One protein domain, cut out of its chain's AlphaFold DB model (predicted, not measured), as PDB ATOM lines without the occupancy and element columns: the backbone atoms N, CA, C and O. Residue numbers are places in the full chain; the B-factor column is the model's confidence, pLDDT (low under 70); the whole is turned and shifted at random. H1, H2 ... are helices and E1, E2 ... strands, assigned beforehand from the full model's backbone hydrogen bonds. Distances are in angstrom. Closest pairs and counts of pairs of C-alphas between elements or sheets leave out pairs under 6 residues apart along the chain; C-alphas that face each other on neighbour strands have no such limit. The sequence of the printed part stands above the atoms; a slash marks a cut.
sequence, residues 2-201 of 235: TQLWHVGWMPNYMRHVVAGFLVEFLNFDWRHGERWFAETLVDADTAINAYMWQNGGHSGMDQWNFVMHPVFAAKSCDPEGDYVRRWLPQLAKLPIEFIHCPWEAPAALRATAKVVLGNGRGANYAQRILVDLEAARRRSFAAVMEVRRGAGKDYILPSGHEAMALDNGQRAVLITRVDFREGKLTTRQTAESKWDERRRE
ATOM      1  N   THR A   2      46.672  67.085  83.272       97.12
ATOM      2  CA  THR A   2      45.524  67.484  82.425       97.12
ATOM      3  C   THR A   2      45.359  66.621  81.170       97.12
ATOM      4  O   THR A   2      44.262  66.143  80.913       97.12
ATOM      5  N   GLN A   3      46.448  66.331  80.440       97.75
ATOM      6  CA  GLN A   3      46.405  65.404  79.302       97.75
ATOM      7  C   GLN A   3      45.826  64.037  79.688       97.75
ATOM      8  O   GLN A   3      44.852  63.600  79.087       97.75
ATOM      9  N   LEU A   4      46.405  63.392  80.704       97.81
ATOM     10  CA  LEU A   4      45.972  62.079  81.179       97.81
ATOM     11  C   LEU A   4      44.469  62.057  81.474       97.81
ATOM     12  O   LEU A   4      43.774  61.169  81.004       97.81
ATOM     13  N   TRP A   5      43.962  63.071  82.175       97.75
ATOM     14  CA  TRP A   5      42.540  63.158  82.501       97.75
ATOM     15  C   TRP A   5      41.637  63.299  81.268       97.75
ATOM     16  O   TRP A   5      40.550  62.734  81.228       97.75
ATOM     17  N   HIS A   6      42.071  64.054  80.257       97.56
ATOM     18  CA  HIS A   6      41.249  64.308  79.074       97.56
ATOM     19  C   HIS A   6      41.296  63.199  78.026       97.56
ATOM     20  O   HIS A   6      40.304  63.008  77.327       97.56
ATOM     21  N   VAL A   7      42.434  62.519  77.858       97.62
ATOM     22  CA  VAL A   7      42.619  61.553  76.757       97.62
ATOM     23  C   VAL A   7      43.002  60.149  77.207       97.62
ATOM     24  O   VAL A   7      43.159  59.271  76.365       97.62
ATOM     25  N   GLY A   8      43.194  59.925  78.504       97.88
ATOM     26  CA  GLY A   8      43.582  58.625  79.048       97.88
ATOM     27  C   GLY A   8      44.991  58.174  78.661       97.88
ATOM     28  O   GLY A   8      45.326  57.003  78.774       97.88
ATOM     29  N   TRP A   9      45.843  59.074  78.172       97.19
ATOM     30  CA  TRP A   9      47.201  58.749  77.738       97.19
ATOM     31  C   TRP A   9      48.142  59.917  77.993       97.19
ATOM     32  O   TRP A   9      47.747  61.072  77.888       97.19
ATOM     33  N   MET A  10      49.410  59.639  78.283       95.31
ATOM     34  CA  MET A  10      50.462  60.657  78.321       95.31
ATOM     35  C   MET A  10      51.823  60.069  77.911       95.31
ATOM     36  O   MET A  10      52.055  58.877  78.162       95.31
ATOM     37  N   PRO A  11      52.741  60.874  77.336       93.50
ATOM     38  CA  PRO A  11      54.070  60.417  76.938       93.50
ATOM     39  C   PRO A  11      54.833  59.790  78.103       93.50
ATOM     40  O   PRO A  11      54.790  60.309  79.220       93.50
ATOM     41  N   ASN A  12      55.586  58.720  77.836       90.38
ATOM     42  CA  ASN A  12      56.344  57.997  78.863       90.38
ATOM     43  C   ASN A  12      57.265  58.921  79.686       90.38
ATOM     44  O   ASN A  12      57.250  58.856  80.912       90.38
ATOM     45  N   TYR A  13      57.956  59.867  79.041       90.12
ATOM     46  CA  TYR A  13      58.795  60.845  79.742       90.12
ATOM     47  C   TYR A  13      58.014  61.648  80.798       90.12
ATOM     48  O   TYR A  13      58.468  61.816  81.927       90.12
ATOM     49  N   MET A  14      56.789  62.073  80.474       92.62
ATOM     50  CA  MET A  14      55.924  62.802  81.407       92.62
ATOM     51  C   MET A  14      55.427  61.911  82.550       92.62
ATOM     52  O   MET A  14      55.201  62.413  83.650       92.62
ATOM     53  N   ARG A  15      55.264  60.598  82.315       94.56
ATOM     54  CA  ARG A  15      54.928  59.634  83.378       94.56
ATOM     55  C   ARG A  15      56.042  59.596  84.423       94.56
ATOM     56  O   ARG A  15      55.755  59.678  85.612       94.56
ATOM     57  N   HIS A  16      57.303  59.585  83.983       92.81
ATOM     58  CA  HIS A  16      58.456  59.647  84.884       92.81
ATOM     59  C   HIS A  16      58.535  60.981  85.643       92.81
ATOM     60  O   HIS A  16      58.810  60.976  86.840       92.81
ATOM     61  N   VAL A  17      58.246  62.117  84.991       94.44
ATOM     62  CA  VAL A  17      58.193  63.430  85.669       94.44
ATOM     63  C   VAL A  17      57.131  63.449  86.767       94.44
ATOM     64  O   VAL A  17      57.396  63.922  87.871       94.44
ATOM     65  N   VAL A  18      55.941  62.908  86.499       96.25
ATOM     66  CA  VAL A  18      54.861  62.823  87.493       96.25
ATOM     67  C   VAL A  18      55.232  61.890  88.646       96.25
ATOM     68  O   VAL A  18      55.019  62.256  89.801       96.25
ATOM     69  N   ALA A  19      55.813  60.724  88.354       95.88
ATOM     70  CA  ALA A  19      56.251  59.784  89.380       95.88
ATOM     71  C   ALA A  19      57.343  60.387  90.276       95.88
ATOM     72  O   ALA A  19      57.207  60.384  91.500       95.88
ATOM     73  N   GLY A  20      58.364  61.000  89.667       94.56
ATOM     74  CA  GLY A  20      59.415  61.717  90.385       94.56
ATOM     75  C   GLY A  20      58.854  62.851  91.240       94.56
ATOM     76  O   GLY A  20      59.208  62.966  92.408       94.56
ATOM     77  N   PHE A  21      57.914  63.646  90.715       96.69
ATOM     78  CA  PHE A  21      57.260  64.705  91.486       96.69
ATOM     79  C   PHE A  21      56.505  64.171  92.713       96.69
ATOM     80  O   PHE A  21      56.646  64.723  93.806       96.69
ATOM     81  N   LEU A  22      55.743  63.085  92.561       97.12
ATOM     82  CA  LEU A  22      54.997  62.471  93.663       97.12
ATOM     83  C   LEU A  22      55.929  61.913  94.750       97.12
ATOM     84  O   LEU A  22      55.719  62.168  95.937       97.12
ATOM     85  N   VAL A  23      56.962  61.174  94.347       95.44
ATOM     86  CA  VAL A  23      57.820  60.423  95.272       95.44
ATOM     87  C   VAL A  23      58.969  61.283  95.798       95.44
ATOM     88  O   VAL A  23      59.125  61.426  97.004       95.44
ATOM     89  N   GLU A  24      59.775  61.899  94.928       93.56
ATOM     90  CA  GLU A  24      60.974  62.635  95.362       93.56
ATOM     91  C   GLU A  24      60.665  64.024  95.914       93.56
ATOM     92  O   GLU A  24      61.387  64.501  96.790       93.56
ATOM     93  N   PHE A  25      59.628  64.697  95.415       96.06
ATOM     94  CA  PHE A  25      59.362  66.087  95.791       96.06
ATOM     95  C   PHE A  25      58.223  66.201  96.804       96.06
ATOM     96  O   PHE A  25      58.369  66.906  97.803       96.06
ATOM     97  N   LEU A  26      57.104  65.506  96.590       96.56
ATOM     98  CA  LEU A  26      55.994  65.511  97.548       96.56
ATOM     99  C   LEU A  26      56.186  64.506  98.697       96.56
ATOM    100  O   LEU A  26      55.525  64.661  99.721       96.56
ATOM    101  N   ASN A  27      57.102  63.540  98.564       95.19
ATOM    102  CA  ASN A  27      57.371  62.491  99.554       95.19
ATOM    103  C   ASN A  27      56.141  61.614  99.863       95.19
ATOM    104  O   ASN A  27      55.863  61.299 101.022       95.19
ATOM    105  N   PHE A  28      55.378  61.252  98.826       96.12
ATOM    106  CA  PHE A  28      54.235  60.338  98.926       96.12
ATOM    107  C   PHE A  28      54.596  58.916  98.489       96.12
ATOM    108  O   PHE A  28      55.489  58.704  97.669       96.12
ATOM    109  N   ASP A  29      53.838  57.939  98.998       96.00
ATOM    110  CA  ASP A  29      53.918  56.542  98.561       96.00
ATOM    111  C   ASP A  29      53.532  56.424  97.071       96.00
ATOM    112  O   ASP A  29      52.470  56.889  96.634       96.00
ATOM    113  N   TRP A  30      54.400  55.776  96.289       96.00
ATOM    114  CA  TRP A  30      54.232  55.550  94.853       96.00
ATOM    115  C   TRP A  30      52.923  54.829  94.510       96.00
ATOM    116  O   TRP A  30      52.365  55.046  93.432       96.00
ATOM    117  N   ARG A  31      52.376  54.027  95.435       97.12
ATOM    118  CA  ARG A  31      51.116  53.289  95.249       97.12
ATOM    119  C   ARG A  31      49.919  54.208  95.020       97.12
ATOM    120  O   ARG A  31      48.917  53.778  94.457       97.12
ATOM    121  N   HIS A  32      49.981  55.468  95.456       97.94
ATOM    122  CA  HIS A  32      48.940  56.447  95.125       97.94
ATOM    123  C   HIS A  32      48.931  56.784  93.634       97.94
ATOM    124  O   HIS A  32      47.861  56.884  93.035       97.94
ATOM    125  N   GLY A  33      50.114  56.940  93.044       97.50
ATOM    126  CA  GLY A  33      50.266  57.189  91.620       97.50
ATOM    127  C   GLY A  33      49.894  55.973  90.782       97.50
ATOM    128  O   GLY A  33      49.172  56.119  89.799       97.50
ATOM    129  N   GLU A  34      50.309  54.783  91.223       97.38
ATOM    130  CA  GLU A  34      49.964  53.504  90.591       97.38
ATOM    131  C   GLU A  34      48.450  53.336  90.460       97.38
ATOM    132  O   GLU A  34      47.967  53.192  89.336       97.38
ATOM    133  N   ARG A  35      47.699  53.483  91.562       97.88
ATOM    134  CA  ARG A  35      46.230  53.396  91.545       97.88
ATOM    135  C   ARG A  35      45.588  54.452  90.656       97.88
ATOM    136  O   ARG A  35      44.656  54.152  89.923       97.88
ATOM    137  N   TRP A  36      46.082  55.691  90.695       98.00
ATOM    138  CA  TRP A  36      45.558  56.740  89.817       98.00
ATOM    139  C   TRP A  36      45.766  56.390  88.339       98.00
ATOM    140  O   TRP A  36      44.872  56.583  87.518       98.00
ATOM    141  N   PHE A  37      46.942  55.869  87.992       97.81
ATOM    142  CA  PHE A  37      47.275  55.480  86.626       97.81
ATOM    143  C   PHE A  37      46.482  54.252  86.181       97.81
ATOM    144  O   PHE A  37      46.020  54.246  85.047       97.81
ATOM    145  N   ALA A  38      46.248  53.282  87.067       97.44
ATOM    146  CA  ALA A  38      45.417  52.114  86.782       97.44
ATOM    147  C   ALA A  38      43.986  52.498  86.360       97.44
ATOM    148  O   ALA A  38      43.427  51.883  85.461       97.44
ATOM    149  N   GLU A  39      43.425  53.549  86.965       97.06
ATOM    150  CA  GLU A  39      42.060  54.016  86.681       97.06
ATOM    151  C   GLU A  39      41.967  54.989  85.496       97.06
ATOM    152  O   GLU A  39      40.892  55.188  84.932       97.06
ATOM    153  N   THR A  40      43.065  55.659  85.134       97.62
ATOM    154  CA  THR A  40      43.022  56.770  84.163       97.62
ATOM    155  C   THR A  40      43.780  56.515  82.872       97.62
ATOM    156  O   THR A  40      43.516  57.205  81.890       97.62
ATOM    157  N   LEU A  41      44.711  55.561  82.830       97.56
ATOM    158  CA  LEU A  41      45.403  55.208  81.598       97.56
ATOM    159  C   LEU A  41      44.614  54.172  80.801       97.56
ATOM    160  O   LEU A  41      44.267  53.108  81.298       97.56
ATOM    161  N   VAL A  42      44.444  54.444  79.512       97.25
ATOM    162  CA  VAL A  42      43.873  53.494  78.550       97.25
ATOM    163  C   VAL A  42      44.798  52.297  78.302       97.25
ATOM    164  O   VAL A  42      44.335  51.227  77.923       97.25
ATOM    165  N   ASP A  43      46.105  52.475  78.515       95.88
ATOM    166  CA  ASP A  43      47.144  51.460  78.312       95.88
ATOM    167  C   ASP A  43      47.675  50.860  79.627       95.88
ATOM    168  O   ASP A  43      48.789  50.333  79.655       95.88
ATOM    169  N   ALA A  44      46.899  50.952  80.714       94.31
ATOM    170  CA  ALA A  44      47.263  50.466  82.046       94.31
ATOM    171  C   ALA A  44      47.361  48.933  82.124       94.31
ATOM    172  O   ALA A  44      46.498  48.260  82.687       94.31
ATOM    173  N   ASP A  45      48.446  48.363  81.609       97.19
ATOM    174  CA  ASP A  45      48.811  46.988  81.927       97.19
ATOM    175  C   ASP A  45      49.208  46.883  83.408       97.19
ATOM    176  O   ASP A  45      50.036  47.655  83.900       97.19
ATOM    177  N   THR A  46      48.624  45.923  84.129       95.38
ATOM    178  CA  THR A  46      48.809  45.778  85.580       95.38
ATOM    179  C   THR A  46      50.270  45.554  85.963       95.38
ATOM    180  O   THR A  46      50.746  46.131  86.943       95.38
ATOM    181  N   ALA A  47      51.003  44.743  85.196       95.19
ATOM    182  CA  ALA A  47      52.391  44.426  85.501       95.19
ATOM    183  C   ALA A  47      53.308  45.613  85.182       95.19
ATOM    184  O   ALA A  47      54.129  46.003  86.014       95.19
ATOM    185  N   ILE A  48      53.137  46.230  84.010       94.12
ATOM    186  CA  ILE A  48      53.957  47.367  83.575       94.12
ATOM    187  C   ILE A  48      53.691  48.594  84.455       94.12
ATOM    188  O   ILE A  48      54.645  49.258  84.864       94.12
ATOM    189  N   ASN A  49      52.428  48.891  84.786       95.50
ATOM    190  CA  ASN A  49      52.076  50.026  85.642       95.50
ATOM    191  C   ASN A  49      52.714  49.877  87.030       95.50
ATOM    192  O   ASN A  49      53.435  50.774  87.474       95.50
ATOM    193  N   ALA A  50      52.525  48.724  87.678       94.12
ATOM    194  CA  ALA A  50      53.105  48.463  88.989       94.12
ATOM    195  C   ALA A  50      54.641  48.507  88.959       94.12
ATOM    196  O   ALA A  50      55.245  49.143  89.823       94.12
ATOM    197  N   TYR A  51      55.275  47.893  87.955       93.06
ATOM    198  CA  TYR A  51      56.733  47.884  87.824       93.06
ATOM    199  C   TYR A  51      57.310  49.296  87.658       93.06
ATOM    200  O   TYR A  51      58.243  49.675  88.364       93.06
ATOM    201  N   MET A  52      56.729  50.107  86.771       92.81
ATOM    202  CA  MET A  52      57.208  51.472  86.526       92.81
ATOM    203  C   MET A  52      57.038  52.378  87.749       92.81
ATOM    204  O   MET A  52      57.920  53.187  88.045       92.81
ATOM    205  N   TRP A  53      55.938  52.228  88.491       95.31
ATOM    206  CA  TRP A  53      55.725  52.979  89.726       95.31
ATOM    207  C   TRP A  53      56.612  52.509  90.879       95.31
ATOM    208  O   TRP A  53      57.082  53.351  91.639       95.31
ATOM    209  N   GLN A  54      56.901  51.209  90.991       93.56
ATOM    210  CA  GLN A  54      57.893  50.705  91.946       93.56
ATOM    211  C   GLN A  54      59.278  51.287  91.670       93.56
ATOM    212  O   GLN A  54      59.940  51.747  92.605       93.56
ATOM    213  N   ASN A  55      59.661  51.329  90.392       90.50
ATOM    214  CA  ASN A  55      60.941  51.852  89.940       90.50
ATOM    215  C   ASN A  55      61.096  53.348  90.291       90.50
ATOM    216  O   ASN A  55      62.033  53.727  90.999       90.50
ATOM    217  N   GLY A  56      60.112  54.186  89.931       90.81
ATOM    218  CA  GLY A  56      60.069  55.602  90.342       90.81
ATOM    219  C   GLY A  56      59.852  55.819  91.848       90.81
ATOM    220  O   GLY A  56      60.205  56.864  92.392       90.81
ATOM    221  N   GLY A  57      59.306  54.815  92.531       91.81
ATOM    222  CA  GLY A  57      59.182  54.714  93.983       91.81
ATOM    223  C   GLY A  57      60.487  54.388  94.707       91.81
ATOM    224  O   GLY A  57      60.485  54.340  95.935       91.81
ATOM    225  N   HIS A  58      61.578  54.153  93.971       88.81
ATOM    226  CA  HIS A  58      62.857  53.672  94.499       88.81
ATOM    227  C   HIS A  58      62.720  52.387  95.319       88.81
ATOM    228  O   HIS A  58      63.349  52.217  96.361       88.81
ATOM    229  N   SER A  59      61.871  51.479  94.849       85.94
ATOM    230  CA  SER A  59      61.606  50.204  95.501       85.94
ATOM    231  C   SER A  59      61.653  49.065  94.488       85.94
ATOM    232  O   SER A  59      61.539  49.282  93.285       85.94
ATOM    233  N   GLY A  60      61.812  47.839  94.980       82.75
ATOM    234  CA  GLY A  60      61.922  46.661  94.125       82.75
ATOM    235  C   GLY A  60      63.348  46.410  93.636       82.75
ATOM    236  O   GLY A  60      64.318  46.821  94.270       82.75
ATOM    237  N   MET A  61      63.465  45.661  92.537       76.25
ATOM    238  CA  MET A  61      64.750  45.123  92.066       76.25
ATOM    239  C   MET A  61      65.550  46.083  91.175       76.25
ATOM    240  O   MET A  61      66.751  45.881  91.009       76.25
ATOM    241  N   ASP A  62      64.899  47.105  90.618       76.25
ATOM    242  CA  ASP A  62      65.477  48.055  89.666       76.25
ATOM    243  C   ASP A  62      64.999  49.470  90.007       76.25
ATOM    244  O   ASP A  62      63.843  49.811  89.770       76.25
ATOM    245  N   GLN A  63      65.864  50.267  90.633       81.94
ATOM    246  CA  GLN A  63      65.582  51.659  90.992       81.94
ATOM    247  C   GLN A  63      66.157  52.602  89.931       81.94
ATOM    248  O   GLN A  63      67.326  52.471  89.551       81.94
ATOM    249  N   TRP A  64      65.399  53.623  89.522       79.88
ATOM    250  CA  TRP A  64      65.904  54.645  88.609       79.88
ATOM    251  C   TRP A  64      67.119  55.339  89.216       79.88
ATOM    252  O   TRP A  64      67.116  55.792  90.362       79.88
ATOM    253  N   ASN A  65      68.155  55.471  88.394       77.25
ATOM    254  CA  ASN A  65      69.396  56.139  88.767       77.25
ATOM    255  C   ASN A  65      69.531  57.523  88.104       77.25
ATOM    256  O   ASN A  65      70.632  57.992  87.826       77.25
ATOM    257  N   PHE A  66      68.395  58.168  87.824       78.94
ATOM    258  CA  PHE A  66      68.290  59.518  87.270       78.94
ATOM    259  C   PHE A  66      67.249  60.339  88.045       78.94
ATOM    260  O   PHE A  66      66.498  59.804  88.852       78.94
ATOM    261  N   VAL A  67      67.215  61.652  87.805       83.94
ATOM    262  CA  VAL A  67      66.274  62.593  88.438       83.94
ATOM    263  C   VAL A  67      65.386  63.206  87.373       83.94
ATOM    264  O   VAL A  67      65.886  63.615  86.328       83.94
ATOM    265  N   MET A  68      64.100  63.349  87.687       87.88
ATOM    266  CA  MET A  68      63.160  64.145  86.898       87.88
ATOM    267  C   MET A  68      62.780  65.418  87.658       87.88
ATOM    268  O   MET A  68      61.768  65.469  88.357       87.88
ATOM    269  N   HIS A  69      63.607  66.456  87.543       91.94
ATOM    270  CA  HIS A  69      63.334  67.759  88.140       91.94
ATOM    271  C   HIS A  69      62.177  68.429  87.381       91.94
ATOM    272  O   HIS A  69      62.313  68.686  86.184       91.94
ATOM    273  N   PRO A  70      61.048  68.766  88.034       91.81
ATOM    274  CA  PRO A  70      59.798  69.098  87.345       91.81
ATOM    275  C   PRO A  70      59.905  70.329  86.437       91.81
ATOM    276  O   PRO A  70      59.240  70.389  85.409       91.81
ATOM    277  N   VAL A  71      60.769  71.291  86.778       92.62
ATOM    278  CA  VAL A  71      61.008  72.484  85.948       92.62
ATOM    279  C   VAL A  71      62.017  72.212  84.836       92.62
ATOM    280  O   VAL A  71      61.830  72.667  83.712       92.62
ATOM    281  N   PHE A  72      63.100  71.488  85.131       91.62
ATOM    282  CA  PHE A  72      64.165  71.294  84.144       91.62
ATOM    283  C   PHE A  72      63.748  70.276  83.098       91.62
ATOM    284  O   PHE A  72      63.900  70.550  81.917       91.62
ATOM    285  N   ALA A  73      63.110  69.183  83.517       90.69
ATOM    286  CA  ALA A  73      62.499  68.229  82.610       90.69
ATOM    287  C   ALA A  73      61.522  68.925  81.652       90.69
ATOM    288  O   ALA A  73      61.628  68.708  80.453       90.69
ATOM    289  N   ALA A  74      60.648  69.814  82.152       91.06
ATOM    290  CA  ALA A  74      59.715  70.574  81.317       91.06
ATOM    291  C   ALA A  74      60.430  71.470  80.292       91.06
ATOM    292  O   ALA A  74      60.128  71.393  79.104       91.06
ATOM    293  N   LYS A  75      61.424  72.257  80.730       89.25
ATOM    294  CA  LYS A  75      62.224  73.117  79.841       89.25
ATOM    295  C   LYS A  75      62.976  72.319  78.774       89.25
ATOM    296  O   LYS A  75      63.046  72.760  77.634       89.25
ATOM    297  N   SER A  76      63.517  71.156  79.134       85.31
ATOM    298  CA  SER A  76      64.251  70.308  78.196       85.31
ATOM    299  C   SER A  76      63.322  69.584  77.221       85.31
ATOM    300  O   SER A  76      63.673  69.463  76.059       85.31
ATOM    301  N   CYS A  77      62.152  69.089  77.641       86.56
ATOM    302  CA  CYS A  77      61.278  68.295  76.764       86.56
ATOM    303  C   CYS A  77      60.246  69.111  75.970       86.56
ATOM    304  O   CYS A  77      59.678  68.591  75.009       86.56
ATOM    305  N   ASP A  78      59.961  70.342  76.395       91.25
ATOM    306  CA  ASP A  78      58.994  71.256  75.779       91.25
ATOM    307  C   ASP A  78      59.621  72.657  75.619       91.25
ATOM    308  O   ASP A  78      59.163  73.623  76.234       91.25
ATOM    309  N   PRO A  79      60.704  72.789  74.828       88.81
ATOM    310  CA  PRO A  79      61.498  74.021  74.728       88.81
ATOM    311  C   PRO A  79      60.712  75.229  74.202       88.81
ATOM    312  O   PRO A  79      61.064  76.351  74.548       88.81
ATOM    313  N   GLU A  80      59.661  74.989  73.407       89.19
ATOM    314  CA  GLU A  80      58.774  76.004  72.811       89.19
ATOM    315  C   GLU A  80      57.451  76.159  73.586       89.19
ATOM    316  O   GLU A  80      56.650  77.061  73.331       89.19
ATOM    317  N   GLY A  81      57.217  75.301  74.584       93.88
ATOM    318  CA  GLY A  81      56.055  75.396  75.458       93.88
ATOM    319  C   GLY A  81      54.756  74.900  74.825       93.88
ATOM    320  O   GLY A  81      53.704  75.006  75.452       93.88
ATOM    321  N   ASP A  82      54.788  74.387  73.594       95.44
ATOM    322  CA  ASP A  82      53.609  73.960  72.834       95.44
ATOM    323  C   ASP A  82      52.775  72.925  73.587       95.44
ATOM    324  O   ASP A  82      51.538  72.976  73.577       95.44
ATOM    325  N   TYR A  83      53.439  71.996  74.278       95.50
ATOM    326  CA  TYR A  83      52.745  70.999  75.079       95.50
ATOM    327  C   TYR A  83      52.004  71.665  76.245       95.50
ATOM    328  O   TYR A  83      50.824  71.373  76.471       95.50
ATOM    329  N   VAL A  84      52.646  72.606  76.945       96.81
ATOM    330  CA  VAL A  84      51.988  73.397  77.995       96.81
ATOM    331  C   VAL A  84      50.861  74.261  77.424       96.81
ATOM    332  O   VAL A  84      49.767  74.228  77.980       96.81
ATOM    333  N   ARG A  85      51.048  74.965  76.299       97.25
ATOM    334  CA  ARG A  85      49.989  75.790  75.674       97.25
ATOM    335  C   ARG A  85      48.764  74.952  75.314       97.25
ATOM    336  O   ARG A  85      47.636  75.406  75.504       97.25
ATOM    337  N   ARG A  86      48.979  73.725  74.830       97.06
ATOM    338  CA  ARG A  86      47.904  72.799  74.461       97.06
ATOM    339  C   ARG A  86      47.101  72.320  75.667       97.06
ATOM    340  O   ARG A  86      45.876  72.287  75.601       97.06
ATOM    341  N   TRP A  87      47.777  71.909  76.739       97.56
ATOM    342  CA  TRP A  87      47.127  71.268  77.891       97.56
ATOM    343  C   TRP A  87      46.793  72.225  79.037       97.56
ATOM    344  O   TRP A  87      46.028  71.856  79.928       97.56
ATOM    345  N   LEU A  88      47.347  73.435  79.022       97.25
ATOM    346  CA  LEU A  88      47.116  74.516  79.977       97.25
ATOM    347  C   LEU A  88      46.899  75.838  79.211       97.25
ATOM    348  O   LEU A  88      47.736  76.744  79.273       97.25
ATOM    349  N   PRO A  89      45.773  75.982  78.486       96.88
ATOM    350  CA  PRO A  89      45.520  77.128  77.609       96.88
ATOM    351  C   PRO A  89      45.492  78.474  78.343       96.88
ATOM    352  O   PRO A  89      45.742  79.515  77.736       96.88
ATOM    353  N   GLN A  90      45.253  78.485  79.657       96.31
ATOM    354  CA  GLN A  90      45.362  79.695  80.471       96.31
ATOM    355  C   GLN A  90      46.782  80.285  80.489       96.31
ATOM    356  O   GLN A  90      46.933  81.480  80.717       96.31
ATOM    357  N   LEU A  91      47.816  79.473  80.235       97.50
ATOM    358  CA  LEU A  91      49.213  79.909  80.165       97.50
ATOM    359  C   LEU A  91      49.643  80.274  78.739       97.50
ATOM    360  O   LEU A  91      50.745  80.778  78.545       97.50
ATOM    361  N   ALA A  92      48.783  80.070  77.735       96.88
ATOM    362  CA  ALA A  92      49.157  80.161  76.324       96.88
ATOM    363  C   ALA A  92      49.555  81.563  75.843       96.88
ATOM    364  O   ALA A  92      50.023  81.698  74.717       96.88
ATOM    365  N   LYS A  93      49.388  82.598  76.670       96.50
ATOM    366  CA  LYS A  93      49.827  83.974  76.383       96.50
ATOM    367  C   LYS A  93      51.122  84.369  77.088       96.50
ATOM    368  O   LYS A  93      51.581  85.491  76.903       96.50
ATOM    369  N   LEU A  94      51.692  83.491  77.913       95.62
ATOM    370  CA  LEU A  94      52.998  83.751  78.511       95.62
ATOM    371  C   LEU A  94      54.113  83.568  77.463       95.62
ATOM    372  O   LEU A  94      54.000  82.671  76.616       95.62
ATOM    373  N   PRO A  95      55.186  84.380  77.532       92.06
ATOM    374  CA  PRO A  95      56.429  84.113  76.811       92.06
ATOM    375  C   PRO A  95      57.013  82.748  77.179       92.06
ATOM    376  O   PRO A  95      56.749  82.233  78.277       92.06
ATOM    377  N   ILE A  96      57.844  82.189  76.298       90.69
ATOM    378  CA  ILE A  96      58.475  80.883  76.530       90.69
ATOM    379  C   ILE A  96      59.326  80.859  77.804       90.69
ATOM    380  O   ILE A  96      59.350  79.869  78.534       90.69
ATOM    381  N   GLU A  97      59.940  81.989  78.147       90.25
ATOM    382  CA  GLU A  97      60.786  82.159  79.327       90.25
ATOM    383  C   GLU A  97      60.035  81.847  80.629       90.25
ATOM    384  O   GLU A  97      60.635  81.368  81.593       90.25
ATOM    385  N   PHE A  98      58.718  82.076  80.647       95.75
ATOM    386  CA  PHE A  98      57.885  81.952  81.841       95.75
ATOM    387  C   PHE A  98      56.805  80.878  81.748       95.75
ATOM    388  O   PHE A  98      56.115  80.646  82.740       95.75
ATOM    389  N   ILE A  99      56.631  80.206  80.608       95.69
ATOM    390  CA  ILE A  99      55.526  79.252  80.447       95.69
ATOM    391  C   ILE A  99      55.638  78.055  81.407       95.69
ATOM    392  O   ILE A  99      54.637  77.612  81.966       95.69
ATOM    393  N   HIS A 100      56.866  77.598  81.668       95.00
ATOM    394  CA  HIS A 100      57.165  76.510  82.610       95.00
ATOM    395  C   HIS A 100      57.266  76.984  84.065       95.00
ATOM    396  O   HIS A 100      57.123  76.186  84.990       95.00
ATOM    397  N   CYS A 101      57.482  78.287  84.264       95.75
ATOM    398  CA  CYS A 101      57.625  78.936  85.568       95.75
ATOM    399  C   CYS A 101      56.753  80.205  85.671       95.75
ATOM    400  O   CYS A 101      57.277  81.305  85.862       95.75
ATOM    401  N   PRO A 102      55.413  80.111  85.596       96.19
ATOM    402  CA  PRO A 102      54.544  81.293  85.566       96.19
ATOM    403  C   PRO A 102      54.634  82.160  86.836       96.19
ATOM    404  O   PRO A 102      54.290  83.342  86.824       96.19
ATOM    405  N   TRP A 103      55.120  81.607  87.950       95.38
ATOM    406  CA  TRP A 103      55.377  82.351  89.188       95.38
ATOM    407  C   TRP A 103      56.575  83.308  89.096       95.38
ATOM    408  O   TRP A 103      56.596  84.294  89.830       95.38
ATOM    409  N   GLU A 104      57.524  83.062  88.192       95.38
ATOM    410  CA  GLU A 104      58.679  83.938  87.935       95.38
ATOM    411  C   GLU A 104      58.332  85.109  87.006       95.38
ATOM    412  O   GLU A 104      59.048  86.107  86.988       95.38
ATOM    413  N   ALA A 105      57.212  85.034  86.275       95.00
ATOM    414  CA  ALA A 105      56.765  86.119  85.406       95.00
ATOM    415  C   ALA A 105      56.507  87.416  86.199       95.00
ATOM    416  O   ALA A 105      55.800  87.377  87.216       95.00
ATOM    417  N   PRO A 106      56.976  88.585  85.717       96.56
ATOM    418  CA  PRO A 106      56.609  89.874  86.292       96.56
ATOM    419  C   PRO A 106      55.089  90.047  86.387       96.56
ATOM    420  O   PRO A 106      54.339  89.596  85.518       96.56
ATOM    421  N   ALA A 107      54.612  90.739  87.425       95.44
ATOM    422  CA  ALA A 107      53.176  90.912  87.659       95.44
ATOM    423  C   ALA A 107      52.451  91.570  86.468       95.44
ATOM    424  O   ALA A 107      51.361  91.131  86.106       95.44
ATOM    425  N   ALA A 108      53.084  92.556  85.821       95.81
ATOM    426  CA  ALA A 108      52.555  93.207  84.622       95.81
ATOM    427  C   ALA A 108      52.383  92.220  83.454       95.81
ATOM    428  O   ALA A 108      51.334  92.186  82.818       95.81
ATOM    429  N   LEU A 109      53.374  91.354  83.225       95.12
ATOM    430  CA  LEU A 109      53.322  90.337  82.177       95.12
ATOM    431  C   LEU A 109      52.218  89.306  82.452       95.12
ATOM    432  O   LEU A 109      51.452  88.966  81.550       95.12
ATOM    433  N   ARG A 110      52.081  88.856  83.707       96.31
ATOM    434  CA  ARG A 110      50.971  87.980  84.115       96.31
ATOM    435  C   ARG A 110      49.612  88.633  83.887       96.31
ATOM    436  O   ARG A 110      48.710  87.965  83.389       96.31
ATOM    437  N   ALA A 111      49.469  89.919  84.206       94.94
ATOM    438  CA  ALA A 111      48.232  90.661  83.977       94.94
ATOM    439  C   ALA A 111      47.880  90.725  82.480       94.94
ATOM    440  O   ALA A 111      46.756  90.387  82.106       94.94
ATOM    441  N   THR A 112      48.849  91.045  81.616       96.56
ATOM    442  CA  THR A 112      48.676  91.050  80.150       96.56
ATOM    443  C   THR A 112      48.306  89.667  79.609       96.56
ATOM    444  O   THR A 112      47.386  89.532  78.798       96.56
ATOM    445  N   ALA A 113      48.962  88.615  80.108       96.62
ATOM    446  CA  ALA A 113      48.658  87.228  79.763       96.62
ATOM    447  C   ALA A 113      47.353  86.710  80.401       96.62
ATOM    448  O   ALA A 113      46.900  85.619  80.058       96.62
ATOM    449  N   LYS A 114      46.724  87.493  81.290       96.88
ATOM    450  CA  LYS A 114      45.545  87.128  82.089       96.88
ATOM    451  C   LYS A 114      45.770  85.895  82.972       96.88
ATOM    452  O   LYS A 114      44.843  85.119  83.192       96.88
ATOM    453  N   VAL A 115      46.982  85.709  83.490       97.50
ATOM    454  CA  VAL A 115      47.330  84.624  84.418       97.50
ATOM    455  C   VAL A 115      47.181  85.116  85.854       97.50
ATOM    456  O   VAL A 115      47.894  86.017  86.293       97.50
ATOM    457  N   VAL A 116      46.267  84.500  86.601       96.44
ATOM    458  CA  VAL A 116      45.986  84.816  88.003       96.44
ATOM    459  C   VAL A 116      46.371  83.613  88.853       96.44
ATOM    460  O   VAL A 116      45.687  82.587  88.850       96.44
ATOM    461  N   LEU A 117      47.484  83.759  89.574       96.00
ATOM    462  CA  LEU A 117      48.004  82.738  90.477       96.00
ATOM    463  C   LEU A 117      47.213  82.733  91.786       96.00
ATOM    464  O   LEU A 117      47.095  83.769  92.439       96.00
ATOM    465  N   GLY A 118      46.727  81.573  92.212       94.50
ATOM    466  CA  GLY A 118      45.997  81.458  93.471       94.50
ATOM    467  C   GLY A 118      45.204  80.167  93.587       94.50
ATOM    468  O   GLY A 118      45.010  79.450  92.613       94.50
ATOM    469  N   ASN A 119      44.705  79.908  94.793       90.88
ATOM    470  CA  ASN A 119      43.796  78.789  95.069       90.88
ATOM    471  C   ASN A 119      42.358  79.274  95.350       90.88
ATOM    472  O   ASN A 119      41.491  78.484  95.704       90.88
ATOM    473  N   GLY A 120      42.121  80.587  95.245       90.19
ATOM    474  CA  GLY A 120      40.847  81.236  95.542       90.19
ATOM    475  C   GLY A 120      40.011  81.546  94.302       90.19
ATOM    476  O   GLY A 120      40.405  81.294  93.162       90.19
ATOM    477  N   ARG A 121      38.839  82.147  94.534       89.62
ATOM    478  CA  ARG A 121      37.909  82.543  93.471       89.62
ATOM    479  C   ARG A 121      38.574  83.536  92.511       89.62
ATOM    480  O   ARG A 121      39.095  84.557  92.945       89.62
ATOM    481  N   GLY A 122      38.522  83.240  91.214       89.31
ATOM    482  CA  GLY A 122      39.106  84.076  90.160       89.31
ATOM    483  C   GLY A 122      40.552  83.729  89.788       89.31
ATOM    484  O   GLY A 122      41.046  84.248  88.789       89.31
ATOM    485  N   ALA A 123      41.215  82.830  90.522       95.06
ATOM    486  CA  ALA A 123      42.475  82.253  90.071       95.06
ATOM    487  C   ALA A 123      42.237  81.263  88.922       95.06
ATOM    488  O   ALA A 123      41.258  80.517  88.925       95.06
ATOM    489  N   ASN A 124      43.143  81.253  87.946       96.38
ATOM    490  CA  ASN A 124      43.101  80.316  86.817       96.38
ATOM    491  C   ASN A 124      44.335  79.408  86.738       96.38
ATOM    492  O   ASN A 124      44.390  78.500  85.907       96.38
ATOM    493  N   TYR A 125      45.304  79.615  87.626       96.44
ATOM    494  CA  TYR A 125      46.438  78.728  87.802       96.44
ATOM    495  C   TYR A 125      46.808  78.646  89.284       96.44
ATOM    496  O   TYR A 125      46.913  79.666  89.965       96.44
ATOM    497  N   ALA A 126      46.981  77.426  89.789       95.06
ATOM    498  CA  ALA A 126      47.194  77.189  91.211       95.06
ATOM    499  C   ALA A 126      48.516  77.795  91.707       95.06
ATOM    500  O   ALA A 126      49.507  77.878  90.972       95.06
ATOM    501  N   GLN A 127      48.556  78.172  92.987       93.81
ATOM    502  CA  GLN A 127      49.838  78.425  93.641       93.81
ATOM    503  C   GLN A 127      50.605  77.115  93.822       93.81
ATOM    504  O   GLN A 127      50.023  76.052  94.045       93.81
ATOM    505  N   ARG A 128      51.935  77.197  93.729       94.44
ATOM    506  CA  ARG A 128      52.795  76.027  93.900       94.44
ATOM    507  C   ARG A 128      52.663  75.467  95.312       94.44
ATOM    508  O   ARG A 128      52.851  76.191  96.282       94.44
ATOM    509  N   ILE A 129      52.446  74.157  95.395       93.50
ATOM    510  CA  ILE A 129      52.483  73.404  96.656       93.50
ATOM    511  C   ILE A 129      53.922  73.340  97.199       93.50
ATOM    512  O   ILE A 129      54.135  73.363  98.407       93.50
ATOM    513  N   LEU A 130      54.921  73.309  96.307       94.44
ATOM    514  CA  LEU A 130      56.345  73.299  96.648       94.44
ATOM    515  C   LEU A 130      57.058  74.500  96.018       94.44
ATOM    516  O   LEU A 130      57.125  74.628  94.794       94.44
ATOM    517  N   VAL A 131      57.605  75.373  96.866       94.06
ATOM    518  CA  VAL A 131      58.370  76.553  96.431       94.06
ATOM    519  C   VAL A 131      59.856  76.220  96.279       94.06
ATOM    520  O   VAL A 131      60.435  76.530  95.238       94.06
ATOM    521  N   ASP A 132      60.437  75.549  97.278       95.44
ATOM    522  CA  ASP A 132      61.827  75.082  97.279       95.44
ATOM    523  C   ASP A 132      61.881  73.579  96.964       95.44
ATOM    524  O   ASP A 132      61.691  72.720  97.835       95.44
ATOM    525  N   LEU A 133      62.101  73.276  95.683       94.44
ATOM    526  CA  LEU A 133      62.197  71.913  95.161       94.44
ATOM    527  C   LEU A 133      63.454  71.191  95.665       94.44
ATOM    528  O   LEU A 133      63.404  69.990  95.926       94.44
ATOM    529  N   GLU A 134      64.552  71.916  95.882       94.31
ATOM    530  CA  GLU A 134      65.809  71.338  96.364       94.31
ATOM    531  C   GLU A 134      65.709  70.950  97.839       94.31
ATOM    532  O   GLU A 134      66.135  69.865  98.239       94.31
ATOM    533  N   ALA A 135      65.091  71.796  98.668       96.31
ATOM    534  CA  ALA A 135      64.779  71.433 100.043       96.31
ATOM    535  C   ALA A 135      63.801  70.259 100.107       96.31
ATOM    536  O   ALA A 135      63.986  69.380 100.946       96.31
ATOM    537  N   ALA A 136      62.792  70.219  99.232       96.50
ATOM    538  CA  ALA A 136      61.859  69.098  99.162       96.50
ATOM    539  C   ALA A 136      62.576  67.779  98.853       96.50
ATOM    540  O   ALA A 136      62.464  66.828  99.624       96.50
ATOM    541  N   ARG A 137      63.425  67.774  97.822       94.75
ATOM    542  CA  ARG A 137      64.238  66.613  97.459       94.75
ATOM    543  C   ARG A 137      65.190  66.189  98.580       94.75
ATOM    544  O   ARG A 137      65.298  65.001  98.878       94.75
ATOM    545  N   ARG A 138      65.850  67.142  99.256       96.38
ATOM    546  CA  ARG A 138      66.699  66.852 100.430       96.38
ATOM    547  C   ARG A 138      65.920  66.196 101.571       96.38
ATOM    548  O   ARG A 138      66.471  65.315 102.224       96.38
ATOM    549  N   ARG A 139      64.666  66.601 101.813       96.94
ATOM    550  CA  ARG A 139      63.816  65.980 102.845       96.94
ATOM    551  C   ARG A 139      63.490  64.527 102.505       96.94
ATOM    552  O   ARG A 139      63.699  63.666 103.353       96.94
ATOM    553  N   SER A 140      63.051  64.251 101.279       95.56
ATOM    554  CA  SER A 140      62.746  62.881 100.838       95.56
ATOM    555  C   SER A 140      63.988  61.991 100.892       95.56
ATOM    556  O   SER A 140      63.949  60.882 101.419       95.56
ATOM    557  N   PHE A 141      65.137  62.516 100.455       95.69
ATOM    558  CA  PHE A 141      66.422  61.834 100.587       95.69
ATOM    559  C   PHE A 141      66.767  61.508 102.049       95.69
ATOM    560  O   PHE A 141      67.154  60.382 102.361       95.69
ATOM    561  N   ALA A 142      66.610  62.473 102.960       97.25
ATOM    562  CA  ALA A 142      66.884  62.266 104.378       97.25
ATOM    563  C   ALA A 142      65.989  61.176 104.989       97.25
ATOM    564  O   ALA A 142      66.499  60.357 105.754       97.25
ATOM    565  N   ALA A 143      64.709  61.123 104.602       96.06
ATOM    566  CA  ALA A 143      63.770  60.089 105.039       96.06
ATOM    567  C   ALA A 143      64.198  58.685 104.573       96.06
ATOM    568  O   ALA A 143      64.227  57.749 105.373       96.06
ATOM    569  N   VAL A 144      64.630  58.534 103.315       94.31
ATOM    570  CA  VAL A 144      65.181  57.257 102.818       94.31
ATOM    571  C   VAL A 144      66.425  56.855 103.613       94.31
ATOM    572  O   VAL A 144      66.557  55.708 104.045       94.31
ATOM    573  N   MET A 145      67.333  57.800 103.869       96.44
ATOM    574  CA  MET A 145      68.543  57.524 104.645       96.44
ATOM    575  C   MET A 145      68.249  57.178 106.111       96.44
ATOM    576  O   MET A 145      68.991  56.401 106.710       96.44
ATOM    577  N   GLU A 146      67.187  57.726 106.701       97.25
ATOM    578  CA  GLU A 146      66.716  57.348 108.034       97.25
ATOM    579  C   GLU A 146      66.248  55.891 108.065       97.25
ATOM    580  O   GLU A 146      66.718  55.128 108.910       97.25
ATOM    581  N   VAL A 147      65.429  55.471 107.095       95.31
ATOM    582  CA  VAL A 147      65.010  54.067 106.962       95.31
ATOM    583  C   VAL A 147      66.226  53.157 106.806       95.31
ATOM    584  O   VAL A 147      66.339  52.167 107.528       95.31
ATOM    585  N   ARG A 148      67.177  53.518 105.936       95.12
ATOM    586  CA  ARG A 148      68.401  52.733 105.690       95.12
ATOM    587  C   ARG A 148      69.299  52.608 106.924       95.12
ATOM    588  O   ARG A 148      69.938  51.576 107.093       95.12
ATOM    589  N   ARG A 149      69.345  53.622 107.797       96.25
ATOM    590  CA  ARG A 149      70.073  53.557 109.083       96.25
ATOM    591  C   ARG A 149      69.296  52.817 110.176       96.25
ATOM    592  O   ARG A 149      69.911  52.271 111.087       96.25
ATOM    593  N   GLY A 150      67.969  52.844 110.104       96.75
ATOM    594  CA  GLY A 150      67.060  52.222 111.058       96.75
ATOM    595  C   GLY A 150      66.613  50.836 110.606       96.75
ATOM    596  O   GLY A 150      67.399  49.892 110.578       96.75
ATOM    597  N   ALA A 151      65.328  50.715 110.268       95.62
ATOM    598  CA  ALA A 151      64.675  49.442 109.948       95.62
ATOM    599  C   ALA A 151      65.282  48.702 108.740       95.62
ATOM    600  O   ALA A 151      65.178  47.484 108.648       95.62
ATOM    601  N   GLY A 152      65.917  49.426 107.818       93.81
ATOM    602  CA  GLY A 152      66.532  48.881 106.611       93.81
ATOM    603  C   GLY A 152      67.970  48.391 106.788       93.81
ATOM    604  O   GLY A 152      68.509  47.804 105.854       93.81
ATOM    605  N   LYS A 153      68.607  48.614 107.947       95.56
ATOM    606  CA  LYS A 153      70.062  48.439 108.125       95.56
ATOM    607  C   LYS A 153      70.577  47.044 107.751       95.56
ATOM    608  O   LYS A 153      71.645  46.929 107.164       95.56
ATOM    609  N   ASP A 154      69.801  45.998 108.041       94.06
ATOM    610  CA  ASP A 154      70.217  44.603 107.845       94.06
ATOM    611  C   ASP A 154      70.181  44.177 106.364       94.06
ATOM    612  O   ASP A 154      70.784  43.168 105.976       94.06
ATOM    613  N   TYR A 155      69.513  44.982 105.530       92.69
ATOM    614  CA  TYR A 155      69.467  44.832 104.078       92.69
ATOM    615  C   TYR A 155      70.601  45.589 103.380       92.69
ATOM    616  O   TYR A 155      70.796  45.390 102.185       92.69
ATOM    617  N   ILE A 156      71.359  46.442 104.081       94.56
ATOM    618  CA  ILE A 156      72.427  47.246 103.475       94.56
ATOM    619  C   ILE A 156      73.761  46.506 103.570       94.56
ATOM    620  O   ILE A 156      74.256  46.192 104.651       94.56
ATOM    621  N   LEU A 157      74.372  46.240 102.420       94.62
ATOM    622  CA  LEU A 157      75.704  45.653 102.323       94.62
ATOM    623  C   LEU A 157      76.796  46.694 102.625       94.62
ATOM    624  O   LEU A 157      76.582  47.886 102.403       94.62
ATOM    625  N   PRO A 158      78.021  46.269 102.997       94.12
ATOM    626  CA  PRO A 158      79.162  47.179 103.151       94.12
ATOM    627  C   PRO A 158      79.480  48.013 101.899       94.12
ATOM    628  O   PRO A 158      80.046  49.094 102.003       94.12
ATOM    629  N   SER A 159      79.091  47.536 100.712       93.31
ATOM    630  CA  SER A 159      79.215  48.266  99.442       93.31
ATOM    631  C   SER A 159      78.167  49.376  99.251       93.31
ATOM    632  O   SER A 159      78.144  50.014  98.199       93.31
ATOM    633  N   GLY A 160      77.250  49.558 100.205       93.38
ATOM    634  CA  GLY A 160      76.119  50.487 100.142       93.38
ATOM    635  C   GLY A 160      74.914  49.980  99.340       93.38
ATOM    636  O   GLY A 160      73.861  50.616  99.367       93.38
ATOM    637  N   HIS A 161      75.033  48.848  98.641       93.12
ATOM    638  CA  HIS A 161      73.908  48.227  97.938       93.12
ATOM    639  C   HIS A 161      72.928  47.591  98.919       93.12
ATOM    640  O   HIS A 161      73.323  47.116  99.982       93.12
ATOM    641  N   GLU A 162      71.661  47.545  98.537       92.69
ATOM    642  CA  GLU A 162      70.660  46.725  99.210       92.69
ATOM    643  C   GLU A 162      70.777  45.269  98.756       92.69
ATOM    644  O   GLU A 162      71.214  44.977  97.641       92.69
ATOM    645  N   ALA A 163      70.383  44.345  99.623       92.56
ATOM    646  CA  ALA A 163      70.317  42.931  99.314       92.56
ATOM    647  C   ALA A 163      69.047  42.302  99.878       92.56
ATOM    648  O   ALA A 163      68.639  42.589 101.002       92.56
ATOM    649  N   MET A 164      68.463  41.394  99.104       90.62
ATOM    650  CA  MET A 164      67.288  40.619  99.484       90.62
ATOM    651  C   MET A 164      67.688  39.169  99.753       90.62
ATOM    652  O   MET A 164      68.463  38.587  98.992       90.62
ATOM    653  N   ALA A 165      67.174  38.585 100.835       89.88
ATOM    654  CA  ALA A 165      67.339  37.161 101.106       89.88
ATOM    655  C   ALA A 165      66.453  36.337 100.161       89.88
ATOM    656  O   ALA A 165      65.305  36.700  99.913       89.88
ATOM    657  N   LEU A 166      66.999  35.243  99.642       90.75
ATOM    658  CA  LEU A 166      66.297  34.272  98.811       90.75
ATOM    659  C   LEU A 166      65.977  33.017  99.631       90.75
ATOM    660  O   LEU A 166      66.681  32.700 100.593       90.75
ATOM    661  N   ASP A 167      64.968  32.258  99.205       93.75
ATOM    662  CA  ASP A 167      64.491  31.054  99.910       93.75
ATOM    663  C   ASP A 167      65.567  29.968 100.065       93.75
ATOM    664  O   ASP A 167      65.530  29.159 100.989       93.75
ATOM    665  N   ASN A 168      66.566  29.962  99.182       94.69
ATOM    666  CA  ASN A 168      67.697  29.036  99.220       94.69
ATOM    667  C   ASN A 168      68.838  29.490 100.158       94.69
ATOM    668  O   ASN A 168      69.931  28.925 100.117       94.69
ATOM    669  N   GLY A 169      68.615  30.532 100.966       91.56
ATOM    670  CA  GLY A 169      69.595  31.097 101.894       91.56
ATOM    671  C   GLY A 169      70.638  32.015 101.246       91.56
ATOM    672  O   GLY A 169      71.472  32.580 101.955       91.56
ATOM    673  N   GLN A 170      70.607  32.200  99.922       91.88
ATOM    674  CA  GLN A 170      71.467  33.165  99.235       91.88
ATOM    675  C   GLN A 170      70.929  34.595  99.383       91.88
ATOM    676  O   GLN A 170      69.794  34.824  99.800       91.88
ATOM    677  N   ARG A 171      71.755  35.585  99.023       90.75
ATOM    678  CA  ARG A 171      71.347  36.993  98.939       90.75
ATOM    679  C   ARG A 171      71.492  37.497  97.508       90.75
ATOM    680  O   ARG A 171      72.559  37.346  96.915       90.75
ATOM    681  N   ALA A 172      70.447  38.127  96.982       91.50
ATOM    682  CA  ALA A 172      70.493  38.856  95.720       91.50
ATOM    683  C   ALA A 172      70.845  40.322  95.987       91.50
ATOM    684  O   ALA A 172      70.176  40.979  96.784       91.50
ATOM    685  N   VAL A 173      71.886  40.833  95.327       91.69
ATOM    686  CA  VAL A 173      72.233  42.261  95.369       91.69
ATOM    687  C   VAL A 173      71.254  43.020  94.481       91.69
ATOM    688  O   VAL A 173      71.074  42.662  93.319       91.69
ATOM    689  N   LEU A 174      70.624  44.053  95.031       89.81
ATOM    690  CA  LEU A 174      69.657  44.879  94.320       89.81
ATOM    691  C   LEU A 174      70.354  46.041  93.607       89.81
ATOM    692  O   LEU A 174      71.419  46.515  94.022       89.81
ATOM    693  N   ILE A 175      69.720  46.534  92.545       87.44
ATOM    694  CA  ILE A 175      70.106  47.802  91.933       87.44
ATOM    695  C   ILE A 175      69.673  48.912  92.889       87.44
ATOM    696  O   ILE A 175      68.496  49.246  92.992       87.44
ATOM    697  N   THR A 176      70.646  49.479  93.595       89.38
ATOM    698  CA  THR A 176      70.421  50.601  94.507       89.38
ATOM    699  C   THR A 176      70.917  51.888  93.872       89.38
ATOM    700  O   THR A 176      72.070  51.975  93.431       89.38
ATOM    701  N   ARG A 177      70.061  52.909  93.883       89.50
ATOM    702  CA  ARG A 177      70.384  54.252  93.400       89.50
ATOM    703  C   ARG A 177      71.658  54.787  94.059       89.50
ATOM    704  O   ARG A 177      71.830  54.701  95.277       89.50
ATOM    705  N   VAL A 178      72.539  55.380  93.252       89.19
ATOM    706  CA  VAL A 178      73.884  55.806  93.676       89.19
ATOM    707  C   VAL A 178      73.836  56.778  94.853       89.19
ATOM    708  O   VAL A 178      74.612  56.627  95.792       89.19
ATOM    709  N   ASP A 179      72.852  57.681  94.862       92.19
ATOM    710  CA  ASP A 179      72.682  58.663  95.933       92.19
ATOM    711  C   ASP A 179      72.513  57.999  97.310       92.19
ATOM    712  O   ASP A 179      73.050  58.470  98.315       92.19
ATOM    713  N   PHE A 180      71.778  56.883  97.371       93.25
ATOM    714  CA  PHE A 180      71.520  56.152  98.615       93.25
ATOM    715  C   PHE A 180      72.703  55.287  99.038       93.25
ATOM    716  O   PHE A 180      72.934  55.107 100.236       93.25
ATOM    717  N   ARG A 181      73.461  54.757  98.069       92.44
ATOM    718  CA  ARG A 181      74.697  54.019  98.357       92.44
ATOM    719  C   ARG A 181      75.757  54.941  98.950       92.44
ATOM    720  O   ARG A 181      76.409  54.574  99.917       92.44
ATOM    721  N   GLU A 182      75.911  56.130  98.371       92.06
ATOM    722  CA  GLU A 182      76.913  57.120  98.783       92.06
ATOM    723  C   GLU A 182      76.452  57.979  99.965       92.06
ATOM    724  O   GLU A 182      77.248  58.710 100.553       92.06
ATOM    725  N   GLY A 183      75.166  57.919 100.322       93.44
ATOM    726  CA  GLY A 183      74.602  58.747 101.384       93.44
ATOM    727  C   GLY A 183      74.626  60.240 101.056       93.44
ATOM    728  O   GLY A 183      74.581  61.074 101.964       93.44
ATOM    729  N   LYS A 184      74.652  60.591  99.765       94.31
ATOM    730  CA  LYS A 184      74.709  61.967  99.270       94.31
ATOM    731  C   LYS A 184      73.966  62.094  97.945       94.31
ATOM    732  O   LYS A 184      74.128  61.263  97.067       94.31
ATOM    733  N   LEU A 185      73.233  63.192  97.762       91.69
ATOM    734  CA  LEU A 185      72.656  63.552  96.462       91.69
ATOM    735  C   LEU A 185      73.763  63.950  95.468       91.69
ATOM    736  O   LEU A 185      74.305  65.060  95.540       91.69
ATOM    737  N   THR A 186      74.089  63.053  94.542       87.25
ATOM    738  CA  THR A 186      75.057  63.258  93.456       87.25
ATOM    739  C   THR A 186      74.380  63.370  92.096       87.25
ATOM    740  O   THR A 186      74.835  64.156  91.262       87.25
ATOM    741  N   THR A 187      73.247  62.696  91.889       85.62
ATOM    742  CA  THR A 187      72.456  62.832  90.662       85.62
ATOM    743  C   THR A 187      71.803  64.213  90.565       85.62
ATOM    744  O   THR A 187      71.196  64.726  91.520       85.62
ATOM    745  N   ARG A 188      71.930  64.835  89.389       81.19
ATOM    746  CA  ARG A 188      71.389  66.161  89.073       81.19
ATOM    747  C   ARG A 188      70.850  66.185  87.651       81.19
ATOM    748  O   ARG A 188      71.356  65.490  86.776       81.19
ATOM    749  N   GLN A 189      69.858  67.035  87.440       82.12
ATOM    750  CA  GLN A 189      69.359  67.409  86.125       82.12
ATOM    751  C   GLN A 189      69.470  68.930  86.011       82.12
ATOM    752  O   GLN A 189      69.233  69.629  86.995       82.12
ATOM    753  N   THR A 190      69.825  69.437  84.835       79.06
ATOM    754  CA  THR A 190      69.794  70.875  84.521       79.06
ATOM    755  C   THR A 190      68.935  71.102  83.281       79.06
ATOM    756  O   THR A 190      68.630  70.145  82.567       79.06
ATOM    757  N   ALA A 191      68.524  72.341  83.006       70.00
ATOM    758  CA  ALA A 191      67.739  72.632  81.802       70.00
ATOM    759  C   ALA A 191      68.527  72.336  80.508       70.00
ATOM    760  O   ALA A 191      67.938  71.987  79.488       70.00
ATOM    761  N   GLU A 192      69.858  72.418  80.578       63.31
ATOM    762  CA  GLU A 192      70.815  72.203  79.486       63.31
ATOM    763  C   GLU A 192      71.168  70.719  79.283       63.31
ATOM    764  O   GLU A 192      71.879  70.364  78.342       63.31
ATOM    765  N   SER A 193      70.695  69.825  80.160       56.34
ATOM    766  CA  SER A 193      70.889  68.387  79.977       56.34
ATOM    767  C   SER A 193      70.179  67.925  78.692       56.34
ATOM    768  O   SER A 193      68.993  68.178  78.501       56.34
ATOM    769  N   LYS A 194      70.962  67.342  77.767       44.72
ATOM    770  CA  LYS A 194      70.741  67.363  76.304       44.72
ATOM    771  C   LYS A 194      69.284  67.220  75.838       44.72
ATOM    772  O   LYS A 194      68.758  66.114  75.721       44.72
ATOM    773  N   TRP A 195      68.732  68.354  75.420       46.41
ATOM    774  CA  TRP A 195      67.764  68.467  74.334       46.41
ATOM    775  C   TRP A 195      68.524  68.714  73.014       46.41
ATOM    776  O   TRP A 195      69.554  69.383  73.013       46.41
ATOM    777  N   ASP A 196      68.088  68.116  71.900       49.12
ATOM    778  CA  ASP A 196      68.789  68.175  70.604       49.12
ATOM    779  C   ASP A 196      68.612  69.547  69.929       49.12
ATOM    780  O   ASP A 196      67.545  69.852  69.396       49.12
ATOM    781  N   GLU A 197      69.680  70.350  69.906       41.00
ATOM    782  CA  GLU A 197      69.745  71.697  69.302       41.00
ATOM    783  C   GLU A 197      69.404  71.728  67.799       41.00
ATOM    784  O   GLU A 197      69.158  72.789  67.231       41.00
ATOM    785  N   ARG A 198      69.350  70.570  67.130       50.91
ATOM    786  CA  ARG A 198      69.024  70.455  65.699       50.91
ATOM    787  C   ARG A 198      67.523  70.508  65.391       50.91
ATOM    788  O   ARG A 198      67.143  70.404  64.223       50.91
ATOM    789  N   ARG A 199      66.646  70.639  66.393       49.66
ATOM    790  CA  ARG A 199      65.185  70.643  66.200       49.66
ATOM    791  C   ARG A 199      64.567  72.034  66.395       49.66
ATOM    792  O   ARG A 199      64.077  72.343  67.470       49.66
ATOM    793  N   ARG A 200      64.480  72.745  65.259       50.00
ATOM    794  CA  ARG A 200      63.662  73.936  64.928       50.00
ATOM    795  C   ARG A 200      64.016  75.265  65.606       50.00
ATOM    796  O   ARG A 200      64.400  75.335  66.761       50.00
ATOM    797  N   GLU A 201      63.852  76.321  64.815       50.75
ATOM    798  CA  GLU A 201      63.985  77.721  65.207       50.75
ATOM    799  C   GLU A 201      62.784  78.161  66.061       50.75
ATOM    800  O   GLU A 201      61.661  77.711  65.823       50.75
TER     801      GLU A 201
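What this domain is: This is residues 2 to 201 of the 235 residues of the protein "Deoxyribodipyrimidine photolyase" of Chrysochromulina tobinii (UniProt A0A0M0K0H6). The model is an elongated, loop-rich body with the helix H2 in its middle: H3 and H4 pack on one side of H2, H5 packs on the other side, and the long helix H9 crosses its last residues. At one end of the long axis the short helices H6, H7 and H8 sit among loops, and at the other end is a small two-stranded hairpin, E1 and E2. The printed part has 200 residues with ten named helices and two named strands, in the order H1 to H9, E1, E2, H10; the sheet has the order E1 - E2 and is antiparallel. The class is mostly helix, with under half of the residues in named elements. The whole is only just compact, close to loose, with a radius of gyration of the C-alphas of 19.5 A and spans of 66 by 42 by 35 A.

How they stand to each other: H1, residues 2 to 7, is close but not clearly touching H3, residues 30 to 40; their closest C-alphas, of Trp 5 and Thr 40, are 6.6 A apart. H1 is also close but not clearly touching H6, residues 82 to 87, with the closest C-alphas, of Gln 3 and Trp 87, 6.1 A apart. The hub is H2, residues 12 to 25, which touches four helices. With residues 19 to 23 alone it touches H3, closest at the C-alphas of Val 23 and Trp 30, 6.1 A; the two form a helical hairpin at a steep tilt of 38 degrees, only just past shallow, opposite ways. H2 touches H4, residues 46 to 56, at the C-alphas of Ala 19 and Gly 56, 5.7 A, at a steep tilt of 52 degrees, the same way. H3 and H4 are another helical hairpin, with the closest C-alphas, of Glu 34 and Trp 53, 5.8 A apart. With residues 17 to 21 alone H2 touches H5, residues 70 to 77, at the C-alphas of Val 17 and Pro 70, 6.1 A, at a shallow tilt of 19 degrees, opposite ways. H7, residues 96 to 99, is close but not clearly touching H6, and H8, residues 107 to 113, touches no helix. H9, residues 133 to 149, touches residues 23 to 25 of H2 alone, closest at the C-alphas of Phe 25 and Ala 136, 5.2 A; at 71 degrees they are only just about perpendicular. The helix packing is mostly crossed, helices touching at more than a shallow tilt. E1, residues 163 to 165, and E2, residues 171 to 173, form a hairpin, with N 164 and O 172 2.9 A apart, and N 172 and O 164 2.9 A apart, within hydrogen-bond range. H10, residues 178 to 182, only just touches H9, with 3 pairs of C-alphas within 8 A, the closest those of Met 145 and Phe 180, 6.9 A. Every O i to N i+4 pair is within hydrogen-bond range in H1, H2, H3, H4, H6, H8, H9 and H10; in H5 it is 3 of 4, and H7 is too short for such a pair.

Where its parts are: H1 begins at C-alpha 2, (45.524, 67.484, 82.425). From first to last C-alpha H2 is 19.0 A long, H3 15.5 A, H4 15.7 A and H5 10.7 A. H9, the longest helix, is 24.3 A long and begins at C-alpha 133, (62.197, 71.913, 95.161). H10 ends at C-alpha 182, (76.913, 57.120, 98.783).

The domain as a whole: The two C-alphas farthest apart, of Thr 112 and Asn 168, are 67.6 A apart. The printed part has no cut. The links H4 to H5, H8 to H9 and H9 to E1 are long. The mean pLDDT of the printed part is 91.1, and residues 192 to 201 are under 70.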